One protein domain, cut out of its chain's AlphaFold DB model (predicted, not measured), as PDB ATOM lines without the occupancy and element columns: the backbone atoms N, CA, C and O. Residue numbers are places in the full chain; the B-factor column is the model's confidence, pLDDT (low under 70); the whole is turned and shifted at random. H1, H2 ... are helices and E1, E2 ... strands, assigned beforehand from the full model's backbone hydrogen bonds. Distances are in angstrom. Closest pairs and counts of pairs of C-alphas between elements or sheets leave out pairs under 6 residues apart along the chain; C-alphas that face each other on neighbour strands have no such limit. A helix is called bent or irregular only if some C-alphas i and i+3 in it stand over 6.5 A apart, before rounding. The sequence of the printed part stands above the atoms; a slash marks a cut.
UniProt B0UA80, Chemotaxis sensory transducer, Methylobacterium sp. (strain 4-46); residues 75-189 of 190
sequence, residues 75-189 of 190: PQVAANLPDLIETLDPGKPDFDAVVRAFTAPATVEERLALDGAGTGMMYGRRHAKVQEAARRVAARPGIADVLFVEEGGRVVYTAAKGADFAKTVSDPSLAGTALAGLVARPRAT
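What this domain is: This is residues 75 to 189 of the 190 residues of the protein "Chemotaxis sensory transducer" of Methylobacterium sp. (strain 4-46) (UniProt B0UA80). A small two-stranded hairpin, E1 and E2, is at the middle of the domain, with H2 and the long kinked helix H5 packed over it, mainly over E2. H1 packs on H5, H3 and H4 lie more loosely about H5, and H6 lies off at the end of a long link, apart from the other helices. The printed part has 115 residues with six named helices and two named strands, in the order H1 H2 H3 H4 H5 E1 E2 H6; the sheet, E1 - E2, is antiparallel and the class is mostly helix. The whole is compact, with a radius of gyration of the C-alphas of 13.6 A, and its C-alphas span 40 by 37 by 31 A along the three main axes.

Where its parts are: Strand E1 is residues 147 to 149, from C-alpha 147 at (27.193, 14.875, 232.021), and strand E2 is residues 155 to 158, 7.3 A from first to last C-alpha. Before them in the chain comes the longest helix, H5, residues 122 to 138, 23.5 A long. It has a kink of 46 degrees near residue 132; it is neither bent nor irregular, but only just: C-alphas 129 and 132 are 6.0 A apart. H1 is residues 75 to 78 and begins at C-alpha 75, at (31.517, 19.075, 216.060). H2 is residues 81 to 87, 9.8 A long, H3 is residues 95 to 103, 12.4 A long, and H4 is residues 108 to 113, 8.6 A long. H6, residues 178 to 188, is 15.6 A long and ends at C-alpha 188, at (28.108, 33.815, 240.885); it is neither bent nor irregular, but only just, with C-alphas 183 and 186 6.4 A apart.

How they stand to each other: E1 and E2 are antiparallel neighbours and form a hairpin, with 168 degrees between their directions. The C-alphas of Phe 148 and Tyr 157 face each other at 4.9 A, and N 148 and O 157, 3.0 A, and N 156 and O 148, 2.9 A, are within hydrogen-bond range. The closest C-alphas of H2 and E2 are those of Ile 85 and Val 156, 5.8 A apart. H2 and E1 are near each other, with 5 pairs of C-alphas within 10 A. The closest C-alphas of H5 and E2 are those of His 127 and Tyr 157, 7.7 A apart. H5 touches H2 with residues 122 to 127 alone, closest at the C-alphas of Tyr 123 and Thr 87, 5.1 A; the two run opposite ways at a steep tilt of 40 degrees. H5 touches H1 with residues 129 to 133 alone, closest at the C-alphas of Val 130 and Val 77, 5.4 A. H1 and H2 meet only through their link. H3 and H5 are close but not clearly touching, with the C-alphas of Val 98 and Tyr 123 closest at 7.2 A. H4 is close to H5 but not clearly touching, with the C-alphas of Leu 112 and Arg 135 closest at 7.3 A. H3 and H4 are also close but not clearly touching, about perpendicular at 74 degrees, with the C-alphas of Phe 102 and Arg 111 closest at 6.8 A. H6 is apart from H1, H2, H3, H4 and H5, and only just apart from E1, at 8.0 A. Every O i to N i+4 pair is within hydrogen-bond range in H2, H3 and H4, against 9 of 13 in H5 and 5 of 7 in H6; H1 is too short for such a pair.

The domain as a whole: The two C-alphas farthest apart are those of Gly 118 and Thr 189, 41.4 A. The printed part runs from residue 75 to 189 and has no cut. The link from E2 to H6, residues 159 to 177, is long; the links H1 to H2, H3 to H4 and E1 to E2 are tight. The mean pLDDT of the printed part is 90.5, and the model's confidence is under 70 at residues 186 to 189.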
ATOM      1  N   PRO A  75      32.669  18.566 216.807       93.06
ATOM      2  CA  PRO A  75      31.517  19.075 216.060       93.06
ATOM      3  C   PRO A  75      30.219  18.310 216.346       93.06
ATOM      4  O   PRO A  75      29.148  18.902 216.437       93.06
ATOM      5  N   GLN A  76      30.308  16.992 216.544       91.00
ATOM      6  CA  GLN A  76      29.160  16.150 216.891       91.00
ATOM      7  C   GLN A  76      28.573  16.438 218.280       91.00
ATOM      8  O   GLN A  76      27.396  16.165 218.494       91.00
ATOM      9  N   VAL A  77      29.351  17.000 219.206       93.50
ATOM     10  CA  VAL A  77      28.868  17.429 220.524       93.50
ATOM     11  C   VAL A  77      28.289  18.835 220.413       93.50
ATOM     12  O   VAL A  77      27.095  19.020 220.645       93.50
ATOM     13  N   ALA A  78      29.097  19.797 219.961       92.31
ATOM     14  CA  ALA A  78      28.706  21.202 219.879       92.31
ATOM     15  C   ALA A  78      27.441  21.427 219.029       92.31
ATOM     16  O   ALA A  78      26.546  22.161 219.438       92.31
ATOM     17  N   ALA A  79      27.321  20.754 217.878       92.50
ATOM     18  CA  ALA A  79      26.187  20.944 216.972       92.50
ATOM     19  C   ALA A  79      24.898  20.229 217.409       92.50
ATOM     20  O   ALA A  79      23.840  20.528 216.865       92.50
ATOM     21  N   ASN A  80      24.960  19.259 218.333       94.06
ATOM     22  CA  ASN A  80      23.773  18.510 218.772       94.06
ATOM     23  C   ASN A  80      23.330  18.871 220.194       94.06
ATOM     24  O   ASN A  80      22.231  18.482 220.579       94.06
ATOM     25  N   LEU A  81      24.133  19.608 220.969       92.25
ATOM     26  CA  LEU A  81      23.766  20.004 222.328       92.25
ATOM     27  C   LEU A  81      22.512  20.903 222.389       92.25
ATOM     28  O   LEU A  81      21.640  20.594 223.198       92.25
ATOM     29  N   PRO A  82      22.340  21.934 221.535       94.19
ATOM     30  CA  PRO A  82      21.098  22.714 221.514       94.19
ATOM     31  C   PRO A  82      19.870  21.848 221.210       94.19
ATOM     32  O   PRO A  82      18.854  21.948 221.893       94.19
ATOM     33  N   ASP A  83      19.994  20.922 220.255       94.06
ATOM     34  CA  ASP A  83      18.909  20.002 219.912       94.06
ATOM     35  C   ASP A  83      18.600  19.030 221.063       94.06
ATOM     36  O   ASP A  83      17.444  18.667 221.265       94.06
ATOM     37  N   LEU A  84      19.605  18.586 221.833       94.88
ATOM     38  CA  LEU A  84      19.397  17.756 223.028       94.88
ATOM     39  C   LEU A  84      18.613  18.504 224.106       94.88
ATOM     40  O   LEU A  84      17.723  17.920 224.718       94.88
ATOM     41  N   ILE A  85      18.925  19.785 224.311       95.19
ATOM     42  CA  ILE A  85      18.201  20.654 225.244       95.19
ATOM     43  C   ILE A  85      16.741  20.781 224.806       95.19
ATOM     44  O   ILE A  85      15.835  20.549 225.604       95.19
ATOM     45  N   GLU A  86      16.518  21.088 223.528       94.56
ATOM     46  CA  GLU A  86      15.183  21.303 222.972       94.56
ATOM     47  C   GLU A  86      14.340  20.018 222.950       94.56
ATOM     48  O   GLU A  86      13.129  20.048 223.162       94.56
ATOM     49  N   THR A  87      14.947  18.868 222.654       93.81
ATOM     50  CA  THR A  87      14.238  17.577 222.565       93.81
ATOM     51  C   THR A  87      14.033  16.892 223.918       93.81
ATOM     52  O   THR A  87      13.252  15.950 223.984       93.81
ATOM     53  N   LEU A  88      14.678  17.375 224.986       94.44
ATOM     54  CA  LEU A  88      14.471  16.948 226.375       94.44
ATOM     55  C   LEU A  88      13.888  18.087 227.231       94.44
ATOM     56  O   LEU A  88      14.315  18.331 228.366       94.44
ATOM     57  N   ASP A  89      12.936  18.820 226.660       93.31
ATOM     58  CA  ASP A  89      12.175  19.858 227.350       93.31
ATOM     59  C   ASP A  89      11.022  19.219 228.153       93.31
ATOM     60  O   ASP A  89      10.176  18.553 227.549       93.31
ATOM     61  N   PRO A  90      10.942  19.422 229.485       92.12
ATOM     62  CA  PRO A  90       9.822  18.958 230.310       92.12
ATOM     63  C   PRO A  90       8.439  19.444 229.853       92.12
ATOM     64  O   PRO A  90       7.432  18.837 230.208       92.12
ATOM     65  N   GLY A  91       8.368  20.532 229.081       92.12
ATOM     66  CA  GLY A  91       7.126  21.029 228.491       92.12
ATOM     67  C   GLY A  91       6.619  20.210 227.298       92.12
ATOM     68  O   GLY A  91       5.472  20.395 226.883       92.12
ATOM     69  N   LYS A  92       7.434  19.312 226.729       93.00
ATOM     70  CA  LYS A  92       7.040  18.478 225.586       93.00
ATOM     71  C   LYS A  92       6.317  17.200 226.038       93.00
ATOM     72  O   LYS A  92       6.700  16.583 227.031       93.00
ATOM     73  N   PRO A  93       5.290  16.747 225.293       91.19
ATOM     74  CA  PRO A  93       4.471  15.597 225.683       91.19
ATOM     75  C   PRO A  93       5.233  14.262 225.686       91.19
ATOM     76  O   PRO A  93       4.791  13.306 226.317       91.19
ATOM     77  N   ASP A  94       6.358  14.172 224.978       91.44
ATOM     78  CA  ASP A  94       7.196  12.978 224.888       91.44
ATOM     79  C   ASP A  94       8.295  12.911 225.960       91.44
ATOM     80  O   ASP A  94       8.982  11.892 226.039       91.44
ATOM     81  N   PHE A  95       8.436  13.928 226.822       94.38
ATOM     82  CA  PHE A  95       9.488  14.000 227.842       94.38
ATOM     83  C   PHE A  95       9.583  12.731 228.701       94.38
ATOM     84  O   PHE A  95      10.626  12.077 228.733       94.38
ATOM     85  N   ASP A  96       8.482  12.317 229.336       94.81
ATOM     86  CA  ASP A  96       8.464  11.126 230.196       94.81
ATOM     87  C   ASP A  96       8.776   9.839 229.423       94.81
ATOM     88  O   ASP A  96       9.369   8.900 229.965       94.81
ATOM     89  N   ALA A  97       8.379   9.783 228.148       94.44
ATOM     90  CA  ALA A  97       8.644   8.644 227.281       94.44
ATOM     91  C   ALA A  97      10.141   8.548 226.955       94.44
ATOM     92  O   ALA A  97      10.709   7.455 227.016       94.44
ATOM     93  N   VAL A  98      10.782   9.687 226.677       94.88
ATOM     94  CA  VAL A  98      12.230   9.787 226.475       94.88
ATOM     95  C   VAL A  98      12.964   9.389 227.751       94.88
ATOM     96  O   VAL A  98      13.782   8.474 227.709       94.88
ATOM     97  N   VAL A  99      12.652   9.994 228.900       95.38
ATOM     98  CA  VAL A  99      13.336   9.669 230.165       95.38
ATOM     99  C   VAL A  99      13.244   8.174 230.454       95.38
ATOM    100  O   VAL A  99      14.268   7.514 230.636       95.38
ATOM    101  N   ARG A 100      12.036   7.608 230.371       94.44
ATOM    102  CA  ARG A 100      11.808   6.179 230.605       94.44
ATOM    103  C   ARG A 100      12.581   5.297 229.633       94.44
ATOM    104  O   ARG A 100      13.158   4.311 230.073       94.44
ATOM    105  N   ALA A 101      12.607   5.615 228.339       93.94
ATOM    106  CA  ALA A 101      13.306   4.797 227.348       93.94
ATOM    107  C   ALA A 101      14.813   4.696 227.632       93.94
ATOM    108  O   ALA A 101      15.411   3.641 227.429       93.94
ATOM    109  N   PHE A 102      15.416   5.774 228.135       94.06
ATOM    110  CA  PHE A 102      16.853   5.845 228.401       94.06
ATOM    111  C   PHE A 102      17.238   5.321 229.794       94.06
ATOM    112  O   PHE A 102      18.365   4.856 229.971       94.06
ATOM    113  N   THR A 103      16.313   5.318 230.759       94.25
ATOM    114  CA  THR A 103      16.532   4.750 232.102       94.25
ATOM    115  C   THR A 103      15.997   3.325 232.270       94.25
ATOM    116  O   THR A 103      16.260   2.709 233.297       94.25
ATOM    117  N   ALA A 104      15.232   2.800 231.305       93.44
ATOM    118  CA  ALA A 104      14.620   1.472 231.376       93.44
ATOM    119  C   ALA A 104      15.618   0.308 231.528       93.44
ATOM    120  O   ALA A 104      15.302  -0.612 232.287       93.44
ATOM    121  N   PRO A 105      16.789   0.291 230.851       93.81
ATOM    122  CA  PRO A 105      17.748  -0.788 231.054       93.81
ATOM    123  C   PRO A 105      18.274  -0.809 232.496       93.81
ATOM    124  O   PRO A 105      18.622   0.230 233.067       93.81
ATOM    125  N   ALA A 106      18.327  -2.002 233.092       89.88
ATOM    126  CA  ALA A 106      18.571  -2.163 234.522       89.88
ATOM    127  C   ALA A 106      20.037  -1.899 234.885       89.88
ATOM    128  O   ALA A 106      20.330  -1.263 235.905       89.88
ATOM    129  N   THR A 107      20.961  -2.342 234.034       93.06
ATOM    130  CA  THR A 107      22.402  -2.227 234.285       93.06
ATOM    131  C   THR A 107      22.991  -0.953 233.681       93.06
ATOM    132  O   THR A 107      22.466  -0.382 232.722       93.06
ATOM    133  N   VAL A 108      24.100  -0.483 234.257       89.94
ATOM    134  CA  VAL A 108      24.830   0.681 233.729       89.94
ATOM    135  C   VAL A 108      25.391   0.358 232.346       89.94
ATOM    136  O   VAL A 108      25.361   1.199 231.452       89.94
ATOM    137  N   GLU A 109      25.848  -0.872 232.149       90.00
ATOM    138  CA  GLU A 109      26.426  -1.376 230.911       90.00
ATOM    139  C   GLU A 109      25.404  -1.360 229.768       90.00
ATOM    140  O   GLU A 109      25.698  -0.846 228.687       90.00
ATOM    141  N   GLU A 110      24.179  -1.836 230.009       92.94
ATOM    142  CA  GLU A 110      23.094  -1.776 229.020       92.94
ATOM    143  C   GLU A 110      22.701  -0.329 228.700       92.94
ATOM    144  O   GLU A 110      22.497   0.020 227.535       92.94
ATOM    145  N   ARG A 111      22.640   0.546 229.714       93.19
ATOM    146  CA  ARG A 111      22.363   1.975 229.504       93.19
ATOM    147  C   ARG A 111      23.476   2.670 228.723       93.19
ATOM    148  O   ARG A 111      23.189   3.500 227.862       93.19
ATOM    149  N   LEU A 112      24.742   2.337 228.965       91.38
ATOM    150  CA  LEU A 112      25.877   2.856 228.193       91.38
ATOM    151  C   LEU A 112      25.843   2.369 226.738       91.38
ATOM    152  O   LEU A 112      26.147   3.146 225.822       91.38
ATOM    153  N   ALA A 113      25.459   1.110 226.518       91.44
ATOM    154  CA  ALA A 113      25.314   0.527 225.189       91.44
ATOM    155  C   ALA A 113      24.166   1.172 224.391       91.44
ATOM    156  O   ALA A 113      24.300   1.355 223.181       91.44
ATOM    157  N   LEU A 114      23.087   1.589 225.062       92.50
ATOM    158  CA  LEU A 114      21.963   2.291 224.447       92.50
ATOM    159  C   LEU A 114      22.388   3.667 223.901       92.50
ATOM    160  O   LEU A 114      22.589   4.635 224.641       92.50
ATOM    161  N   ASP A 115      22.499   3.764 222.577       89.69
ATOM    162  CA  ASP A 115      22.825   5.007 221.874       89.69
ATOM    163  C   ASP A 115      21.605   5.878 221.558       89.69
ATOM    164  O   ASP A 115      21.753   7.081 221.369       89.69
ATOM    165  N   GLY A 116      20.401   5.308 221.560       87.50
ATOM    166  CA  GLY A 116      19.169   6.018 221.241       87.50
ATOM    167  C   GLY A 116      18.773   6.001 219.762       87.50
ATOM    168  O   GLY A 116      17.649   6.402 219.455       87.50
ATOM    169  N   ALA A 117      19.609   5.503 218.845       88.69
ATOM    170  CA  ALA A 117      19.331   5.514 217.405       88.69
ATOM    171  C   ALA A 117      18.097   4.668 217.039       88.69
ATOM    172  O   ALA A 117      17.315   5.049 216.169       88.69
ATOM    173  N   GLY A 118      17.888   3.555 217.750       85.62
ATOM    174  CA  GLY A 118      16.751   2.648 217.560       85.62
ATOM    175  C   GLY A 118      15.452   3.057 218.266       85.62
ATOM    176  O   GLY A 118      14.456   2.355 218.138       85.62
ATOM    177  N   THR A 119      15.430   4.168 219.011       87.44
ATOM    178  CA  THR A 119      14.249   4.567 219.811       87.44
ATOM    179  C   THR A 119      13.135   5.212 218.985       87.44
ATOM    180  O   THR A 119      12.018   5.356 219.472       87.44
ATOM    181  N   GLY A 120      13.432   5.656 217.758       88.00
ATOM    182  CA  GLY A 120      12.504   6.441 216.932       88.00
ATOM    183  C   GLY A 120      12.244   7.866 217.446       88.00
ATOM    184  O   GLY A 120      11.528   8.624 216.796       88.00
ATOM    185  N   MET A 121      12.842   8.256 218.575       91.88
ATOM    186  CA  MET A 121      12.660   9.564 219.205       91.88
ATOM    187  C   MET A 121      13.659  10.586 218.656       91.88
ATOM    188  O   MET A 121      14.813  10.261 218.357       91.88
ATOM    189  N   MET A 122      13.247  11.855 218.577       91.69
ATOM    190  CA  MET A 122      14.131  12.936 218.124       91.69
ATOM    191  C   MET A 122      15.326  13.128 219.060       91.69
ATOM    192  O   MET A 122      16.451  13.259 218.571       91.69
ATOM    193  N   TYR A 123      15.103  13.034 220.376       94.88
ATOM    194  CA  TYR A 123      16.177  13.024 221.369       94.88
ATOM    195  C   TYR A 123      17.205  11.926 221.078       94.88
ATOM    196  O   TYR A 123      18.400  12.197 220.980       94.88
ATOM    197  N   GLY A 124      16.749  10.694 220.826       94.31
ATOM    198  CA  GLY A 124      17.631   9.551 220.597       94.31
ATOM    199  C   GLY A 124      18.545   9.691 219.380       94.31
ATOM    200  O   GLY A 124      19.708   9.297 219.433       94.31
ATOM    201  N   ARG A 125      18.079  10.347 218.312       93.00
ATOM    202  CA  ARG A 125      18.904  10.635 217.124       93.00
ATOM    203  C   ARG A 125      20.057  11.596 217.419       93.00
ATOM    204  O   ARG A 125      21.127  11.468 216.823       93.00
ATOM    205  N   ARG A 126      19.835  12.580 218.295       93.62
ATOM    206  CA  ARG A 126      20.854  13.558 218.718       93.62
ATOM    207  C   ARG A 126      21.783  12.946 219.752       93.62
ATOM    208  O   ARG A 126      23.000  13.058 219.623       93.62
ATOM    209  N   HIS A 127      21.202  12.207 220.691       95.38
ATOM    210  CA  HIS A 127      21.914  11.475 221.722       95.38
ATOM    211  C   HIS A 127      22.909  10.480 221.114       95.38
ATOM    212  O   HIS A 127      24.057  10.462 221.538       95.38
ATOM    213  N   ALA A 128      22.542   9.731 220.068       94.50
ATOM    214  CA  ALA A 128      23.432   8.746 219.440       94.50
ATOM    215  C   ALA A 128      24.760   9.344 218.948       94.50
ATOM    216  O   ALA A 128      25.823   8.751 219.146       94.50
ATOM    217  N   LYS A 129      24.718  10.552 218.370       92.19
ATOM    218  CA  LYS A 129      25.910  11.263 217.874       92.19
ATOM    219  C   LYS A 129      26.851  11.685 219.004       92.19
ATOM    220  O   LYS A 129      28.069  11.688 218.837       92.19
ATOM    221  N   VAL A 130      26.279  12.041 220.152       94.44
ATOM    222  CA  VAL A 130      27.020  12.442 221.351       94.44
ATOM    223  C   VAL A 130      27.533  11.224 222.123       94.44
ATOM    224  O   VAL A 130      28.683  11.219 222.562       94.44
ATOM    225  N   GLN A 131      26.720  10.168 222.230       94.62
ATOM    226  CA  GLN A 131      27.022   8.955 222.986       94.62
ATOM    227  C   GLN A 131      28.321   8.300 222.531       94.62
ATOM    228  O   GLN A 131      29.081   7.804 223.358       94.62
ATOM    229  N   GLU A 132      28.614   8.309 221.231       91.31
ATOM    230  CA  GLU A 132      29.868   7.752 220.733       91.31
ATOM    231  C   GLU A 132      31.098   8.468 221.310       91.31
ATOM    232  O   GLU A 132      32.034   7.807 221.761       91.31
ATOM    233  N   ALA A 133      31.087   9.803 221.341       91.88
ATOM    234  CA  ALA A 133      32.183  10.588 221.903       91.88
ATOM    235  C   ALA A 133      32.265  10.424 223.425       91.88
ATOM    236  O   ALA A 133      33.338  10.158 223.968       91.88
ATOM    237  N   ALA A 134      31.124  10.520 224.105       92.62
ATOM    238  CA  ALA A 134      31.052  10.427 225.555       92.62
ATOM    239  C   ALA A 134      31.477   9.048 226.080       92.62
ATOM    240  O   ALA A 134      32.181   8.978 227.081       92.62
ATOM    241  N   ARG A 135      31.150   7.948 225.383       91.81
ATOM    242  CA  ARG A 135      31.613   6.598 225.757       91.81
ATOM    243  C   ARG A 135      33.132   6.477 225.761       91.81
ATOM    244  O   ARG A 135      33.677   5.793 226.617       91.81
ATOM    245  N   ARG A 136      33.826   7.133 224.825       90.56
ATOM    246  CA  ARG A 136      35.300   7.100 224.768       90.56
ATOM    247  C   ARG A 136      35.932   7.798 225.973       90.56
ATOM    248  O   ARG A 136      37.005   7.393 226.407       90.56
ATOM    249  N   VAL A 137      35.270   8.831 226.489       90.69
ATOM    250  CA  VAL A 137      35.665   9.543 227.711       90.69
ATOM    251  C   VAL A 137      35.304   8.707 228.944       90.69
ATOM    252  O   VAL A 137      36.172   8.413 229.757       90.69
ATOM    253  N   ALA A 138      34.066   8.216 229.039       90.38
ATOM    254  CA  ALA A 138      33.596   7.390 230.154       90.38
ATOM    255  C   ALA A 138      34.336   6.044 230.292       90.38
ATOM    256  O   ALA A 138      34.430   5.501 231.384       90.38
ATOM    257  N   ALA A 139      34.897   5.503 229.206       90.19
ATOM    258  CA  ALA A 139      35.712   4.287 229.251       90.19
ATOM    259  C   ALA A 139      37.093   4.494 229.906       90.19
ATOM    260  O   ALA A 139      37.824   3.524 230.120       90.19
ATOM    261  N   ARG A 140      37.494   5.739 230.192       87.62
ATOM    262  CA  ARG A 140      38.788   6.024 230.815       87.62
ATOM    263  C   ARG A 140      38.752   5.726 232.317       87.62
ATOM    264  O   ARG A 140      37.770   6.045 232.987       87.62
ATOM    265  N   PRO A 141      39.842   5.183 232.888       86.69
ATOM    266  CA  PRO A 141      39.926   4.951 234.324       86.69
ATOM    267  C   PRO A 141      39.699   6.235 235.129       86.69
ATOM    268  O   PRO A 141      40.333   7.256 234.872       86.69
ATOM    269  N   GLY A 142      38.828   6.162 236.135       85.44
ATOM    270  CA  GLY A 142      38.535   7.284 237.033       85.44
ATOM    271  C   GLY A 142      37.437   8.236 236.550       85.44
ATOM    272  O   GLY A 142      37.089   9.149 237.296       85.44
ATOM    273  N   ILE A 143      36.858   8.017 235.364       88.50
ATOM    274  CA  ILE A 143      35.675   8.749 234.897       88.50
ATOM    275  C   ILE A 143      34.441   7.875 235.115       88.50
ATOM    276  O   ILE A 143      34.309   6.814 234.517       88.50
ATOM    277  N   ALA A 144      33.544   8.314 235.999       88.75
ATOM    278  CA  ALA A 144      32.313   7.582 236.301       88.75
ATOM    279  C   ALA A 144      31.213   7.829 235.256       88.75
ATOM    280  O   ALA A 144      30.479   6.911 234.904       88.75
ATOM    281  N   ASP A 145      31.092   9.068 234.773       92.50
ATOM    282  CA  ASP A 145      30.087   9.466 233.792       92.50
ATOM    283  C   ASP A 145      30.499  10.764 233.079       92.50
ATOM    284  O   ASP A 145      31.385  11.493 233.531       92.50
ATOM    285  N   VAL A 146      29.823  11.059 231.971       93.50
ATOM    286  CA  VAL A 146      29.914  12.319 231.232       93.50
ATOM    287  C   VAL A 146      28.539  12.961 231.235       93.50
ATOM    288  O   VAL A 146      27.599  12.407 230.671       93.50
ATOM    289  N   LEU A 147      28.439  14.137 231.845       94.25
ATOM    290  CA  LEU A 147      27.193  14.875 232.021       94.25
ATOM    291  C   LEU A 147      27.235  16.160 231.202       94.25
ATOM    292  O   LEU A 147      28.224  16.892 231.274       94.25
ATOM    293  N   PHE A 148      26.148  16.476 230.495       93.94
ATOM    294  CA  PHE A 148      25.921  17.839 230.014       93.94
ATOM    295  C   PHE A 148      24.768  18.466 230.765       93.94
ATOM    296  O   PHE A 148      23.676  17.901 230.868       93.94
ATOM    297  N   VAL A 149      25.041  19.655 231.281       93.31
ATOM    298  CA  VAL A 149      24.098  20.452 232.044       93.31
ATOM    299  C   VAL A 149      23.834  21.716 231.246       93.31
ATOM    300  O   VAL A 149      24.776  22.389 230.830       93.31
ATOM    301  N   GLU A 150      22.566  22.018 230.994       92.25
ATOM    302  CA  GLU A 150      22.196  23.283 230.366       92.25
ATOM    303  C   GLU A 150      22.353  24.460 231.336       92.25
ATOM    304  O   GLU A 150      22.504  24.288 232.549       92.25
ATOM    305  N   GLU A 151      22.221  25.678 230.816       87.88
ATOM    306  CA  GLU A 151      22.331  26.899 231.610       87.88
ATOM    307  C   GLU A 151      21.303  26.981 232.743       87.88
ATOM    308  O   GLU A 151      21.616  27.564 233.772       87.88
ATOM    309  N   GLY A 152      20.123  26.357 232.612       86.69
ATOM    310  CA  GLY A 152      19.107  26.228 233.666       86.69
ATOM    311  C   GLY A 152      19.498  25.284 234.811       86.69
ATOM    312  O   GLY A 152      18.918  25.337 235.897       86.69
ATOM    313  N   GLY A 153      20.562  24.496 234.644       91.56
ATOM    314  CA  GLY A 153      21.020  23.519 235.628       91.56
ATOM    315  C   GLY A 153      20.342  22.154 235.500       91.56
ATOM    316  O   GLY A 153      20.475  21.333 236.406       91.56
ATOM    317  N   ARG A 154      19.607  21.903 234.409       94.38
ATOM    318  CA  ARG A 154      19.065  20.579 234.076       94.38
ATOM    319  C   ARG A 154      20.132  19.721 233.408       94.38
ATOM    320  O   ARG A 154      20.840  20.180 232.514       94.38
ATOM    321  N   VAL A 155      20.241  18.467 233.829       96.00
ATOM    322  CA  VAL A 155      21.085  17.458 233.189       96.00
ATOM    323  C   VAL A 155      20.381  16.990 231.918       96.00
ATOM    324  O   VAL A 155      19.437  16.203 231.969       96.00
ATOM    325  N   VAL A 156      20.829  17.486 230.768       95.44
ATOM    326  CA  VAL A 156      20.226  17.182 229.456       95.44
ATOM    327  C   VAL A 156      20.845  15.960 228.781       95.44
ATOM    328  O   VAL A 156      20.330  15.446 227.786       95.44
ATOM    329  N   TYR A 157      21.956  15.470 229.330       95.62
ATOM    330  CA  TYR A 157      22.674  14.313 228.824       95.62
ATOM    331  C   TYR A 157      23.491  13.643 229.934       95.62
ATOM    332  O   TYR A 157      24.125  14.326 230.738       95.62
ATOM    333  N   THR A 158      23.512  12.311 229.929       95.38
ATOM    334  CA  THR A 158      24.443  11.466 230.694       95.38
ATOM    335  C   THR A 158      24.802  10.247 229.853       95.38
ATOM    336  O   THR A 158      23.928   9.655 229.210       95.38
ATOM    337  N   ALA A 159      26.071   9.835 229.863       94.44
ATOM    338  CA  ALA A 159      26.482   8.627 229.159       94.44
ATOM    339  C   ALA A 159      25.890   7.374 229.824       94.44
ATOM    340  O   ALA A 159      25.371   6.503 229.117       94.44
ATOM    341  N   ALA A 160      25.923   7.303 231.157       93.06
ATOM    342  CA  ALA A 160      25.434   6.176 231.956       93.06
ATOM    343  C   ALA A 160      23.911   6.168 232.194       93.06
ATOM    344  O   ALA A 160      23.364   5.161 232.655       93.06
ATOM    345  N   LYS A 161      23.226   7.279 231.887       93.75
ATOM    346  CA  LYS A 161      21.780   7.489 232.085       93.75
ATOM    347  C   LYS A 161      21.369   7.167 233.524       93.75
ATOM    348  O   LYS A 161      20.439   6.405 233.773       93.75
ATOM    349  N   GLY A 162      22.165   7.681 234.464       87.31
ATOM    350  CA  GLY A 162      22.011   7.448 235.898       87.31
ATOM    351  C   GLY A 162      20.833   8.203 236.513       87.31
ATOM    352  O   GLY A 162      20.013   8.803 235.821       87.31
ATOM    353  N   ALA A 163      20.776   8.208 237.847       88.94
ATOM    354  CA  ALA A 163      19.707   8.851 238.615       88.94
ATOM    355  C   ALA A 163      19.605  10.372 238.400       88.94
ATOM    356  O   ALA A 163      18.594  10.965 238.778       88.94
ATOM    357  N   ASP A 164      20.632  10.981 237.809       92.31
ATOM    358  CA  ASP A 164      20.736  12.416 237.559       92.31
ATOM    359  C   ASP A 164      20.073  12.817 236.230       92.31
ATOM    360  O   ASP A 164      19.825  14.000 235.999       92.31
ATOM    361  N   PHE A 165      19.782  11.853 235.346       95.19
ATOM    362  CA  PHE A 165      19.267  12.130 234.008       95.19
ATOM    363  C   PHE A 165      17.949  12.912 234.048       95.19
ATOM    364  O   PHE A 165      17.026  12.544 234.774       95.19
ATOM    365  N   ALA A 166      17.866  13.978 233.247       94.69
ATOM    366  CA  ALA A 166      16.714  14.871 233.122       94.69
ATOM    367  C   ALA A 166      16.320  15.642 234.399       94.69
ATOM    368  O   ALA A 166      15.355  16.408 234.378       94.69
ATOM    369  N   LYS A 167      17.077  15.511 235.495       94.44
ATOM    370  CA  LYS A 167      16.850  16.271 236.728       94.44
ATOM    371  C   LYS A 167      17.554  17.616 236.699       94.44
ATOM    372  O   LYS A 167      18.537  17.821 235.990       94.44
ATOM    373  N   THR A 168      17.058  18.537 237.514       93.62
ATOM    374  CA  THR A 168      17.695  19.840 237.737       93.62
ATOM    375  C   THR A 168      18.547  19.786 238.996       93.62
ATOM    376  O   THR A 168      18.186  19.107 239.945       93.62
ATOM    377  N   VAL A 169      19.656  20.522 239.057       92.81
ATOM    378  CA  VAL A 169      20.507  20.602 240.263       92.81
ATOM    379  C   VAL A 169      19.793  21.130 241.517       92.81
ATOM    380  O   VAL A 169      20.309  20.981 242.621       92.81
ATOM    381  N   SER A 170      18.624  21.754 241.357       90.38
ATOM    382  CA  SER A 170      17.727  22.162 242.444       90.38
ATOM    383  C   SER A 170      16.810  21.039 242.942       90.38
ATOM    384  O   SER A 170      16.166  21.204 243.976       90.38
ATOM    385  N   ASP A 171      16.732  19.913 242.226       91.62
ATOM    386  CA  ASP A 171      15.990  18.728 242.649       91.62
ATOM    387  C   ASP A 171      16.544  18.220 243.992       91.62
ATOM    388  O   ASP A 171      17.766  18.160 244.145       91.62
ATOM    389  N   PRO A 172      15.700  17.813 244.960       89.81
ATOM    390  CA  PRO A 172      16.158  17.345 246.270       89.81
ATOM    391  C   PRO A 172      17.194  16.213 246.223       89.81
ATOM    392  O   PRO A 172      18.003  16.091 247.137       89.81
ATOM    393  N   SER A 173      17.185  15.393 245.168       89.56
ATOM    394  CA  SER A 173      18.156  14.308 244.989       89.56
ATOM    395  C   SER A 173      19.535  14.778 244.515       89.56
ATOM    396  O   SER A 173      20.513  14.059 244.707       89.56
ATOM    397  N   LEU A 174      19.630  15.981 243.935       90.25
ATOM    398  CA  LEU A 174      20.876  16.591 243.453       90.25
ATOM    399  C   LEU A 174      21.306  17.813 244.271       90.25
ATOM    400  O   LEU A 174      22.474  18.213 244.220       90.25
ATOM    401  N   ALA A 175      20.394  18.405 245.037       89.88
ATOM    402  CA  ALA A 175      20.663  19.554 245.881       89.88
ATOM    403  C   ALA A 175      21.761  19.229 246.910       89.88
ATOM    404  O   ALA A 175      21.752  18.189 247.563       89.88
ATOM    405  N   GLY A 176      22.739  20.126 247.045       85.44
ATOM    406  CA  GLY A 176      23.869  19.949 247.967       85.44
ATOM    407  C   GLY A 176      24.965  18.993 247.482       85.44
ATOM    408  O   GLY A 176      25.982  18.847 248.158       85.44
ATOM    409  N   THR A 177      24.814  18.376 246.307       90.31
ATOM    410  CA  THR A 177      25.891  17.593 245.686       90.31
ATOM    411  C   THR A 177      26.989  18.496 245.114       90.31
ATOM    412  O   THR A 177      26.797  19.691 244.867       90.31
ATOM    413  N   ALA A 178      28.156  17.907 244.836       87.44
ATOM    414  CA  ALA A 178      29.244  18.608 244.155       87.44
ATOM    415  C   ALA A 178      28.821  19.145 242.774       87.44
ATOM    416  O   ALA A 178      29.260  20.228 242.389       87.44
ATOM    417  N   LEU A 179      27.933  18.439 242.059       88.50
ATOM    418  CA  LEU A 179      27.386  18.881 240.773       88.50
ATOM    419  C   LEU A 179      26.615  20.201 240.918       88.50
ATOM    420  O   LEU A 179      26.873  21.148 240.176       88.50
ATOM    421  N   ALA A 180      25.730  20.298 241.915       90.12
ATOM    422  CA  ALA A 180      24.989  21.528 242.191       90.12
ATOM    423  C   ALA A 180      25.926  22.701 242.534       90.12
ATOM    424  O   ALA A 180      25.740  23.813 242.037       90.12
ATOM    425  N   GLY A 181      26.980  22.445 243.316       88.81
ATOM    426  CA  GLY A 181      28.001  23.449 243.628       88.81
ATOM    427  C   GLY A 181      28.793  23.922 242.401       88.81
ATOM    428  O   GLY A 181      29.084  25.114 242.279       88.81
ATOM    429  N   LEU A 182      29.119  23.013 241.476       86.81
ATOM    430  CA  LEU A 182      29.829  23.341 240.235       86.81
ATOM    431  C   LEU A 182      28.983  24.191 239.288       86.81
ATOM    432  O   LEU A 182      29.518  25.123 238.701       86.81
ATOM    433  N   VAL A 183      27.681  23.925 239.174       87.81
ATOM    434  CA  VAL A 183      26.767  24.714 238.328       87.81
ATOM    435  C   VAL A 183      26.481  26.095 238.933       87.81
ATOM    436  O   VAL A 183      26.289  27.067 238.205       87.81
ATOM    437  N   ALA A 184      26.490  26.220 240.263       83.00
ATOM    438  CA  ALA A 184      26.279  27.499 240.940       83.00
ATOM    439  C   ALA A 184      27.475  28.467 240.822       83.00
ATOM    440  O   ALA A 184      27.271  29.679 240.791       83.00
ATOM    441  N   ARG A 185      28.715  27.961 240.739       76.38
ATOM    442  CA  ARG A 185      29.937  28.794 240.694       76.38
ATOM    443  C   ARG A 185      30.005  29.757 239.497       76.38
ATOM    444  O   ARG A 185      30.211  30.939 239.751       76.38
ATOM    445  N   PRO A 186      29.817  29.316 238.237       63.66
ATOM    446  CA  PRO A 186      29.854  30.204 237.074       63.66
ATOM    447  C   PRO A 186      28.809  31.320 237.147       63.66
ATOM    448  O   PRO A 186      29.097  32.446 236.755       63.66
ATOM    449  N   ARG A 187      27.624  31.028 237.704       59.31
ATOM    450  CA  ARG A 187      26.538  32.007 237.868       59.31
ATOM    451  C   ARG A 187      26.831  33.087 238.911       59.31
ATOM    452  O   ARG A 187      26.220  34.141 238.857       59.31
ATOM    453  N   ALA A 188      27.729  32.835 239.864       55.56
ATOM    454  CA  ALA A 188      28.108  33.815 240.885       55.56
ATOM    455  C   ALA A 188      29.188  34.804 240.405       55.56
ATOM    456  O   ALA A 188      29.450  35.798 241.077       55.56
ATOM    457  N   THR A 189      29.837  34.514 239.275       48.12
ATOM    458  CA  THR A 189      30.904  35.331 238.670       48.12
ATOM    459  C   THR A 189      30.481  36.030 237.373       48.12
ATOM    460  O   THR A 189      31.327  36.662 236.744       48.12
TER     461      THR A 189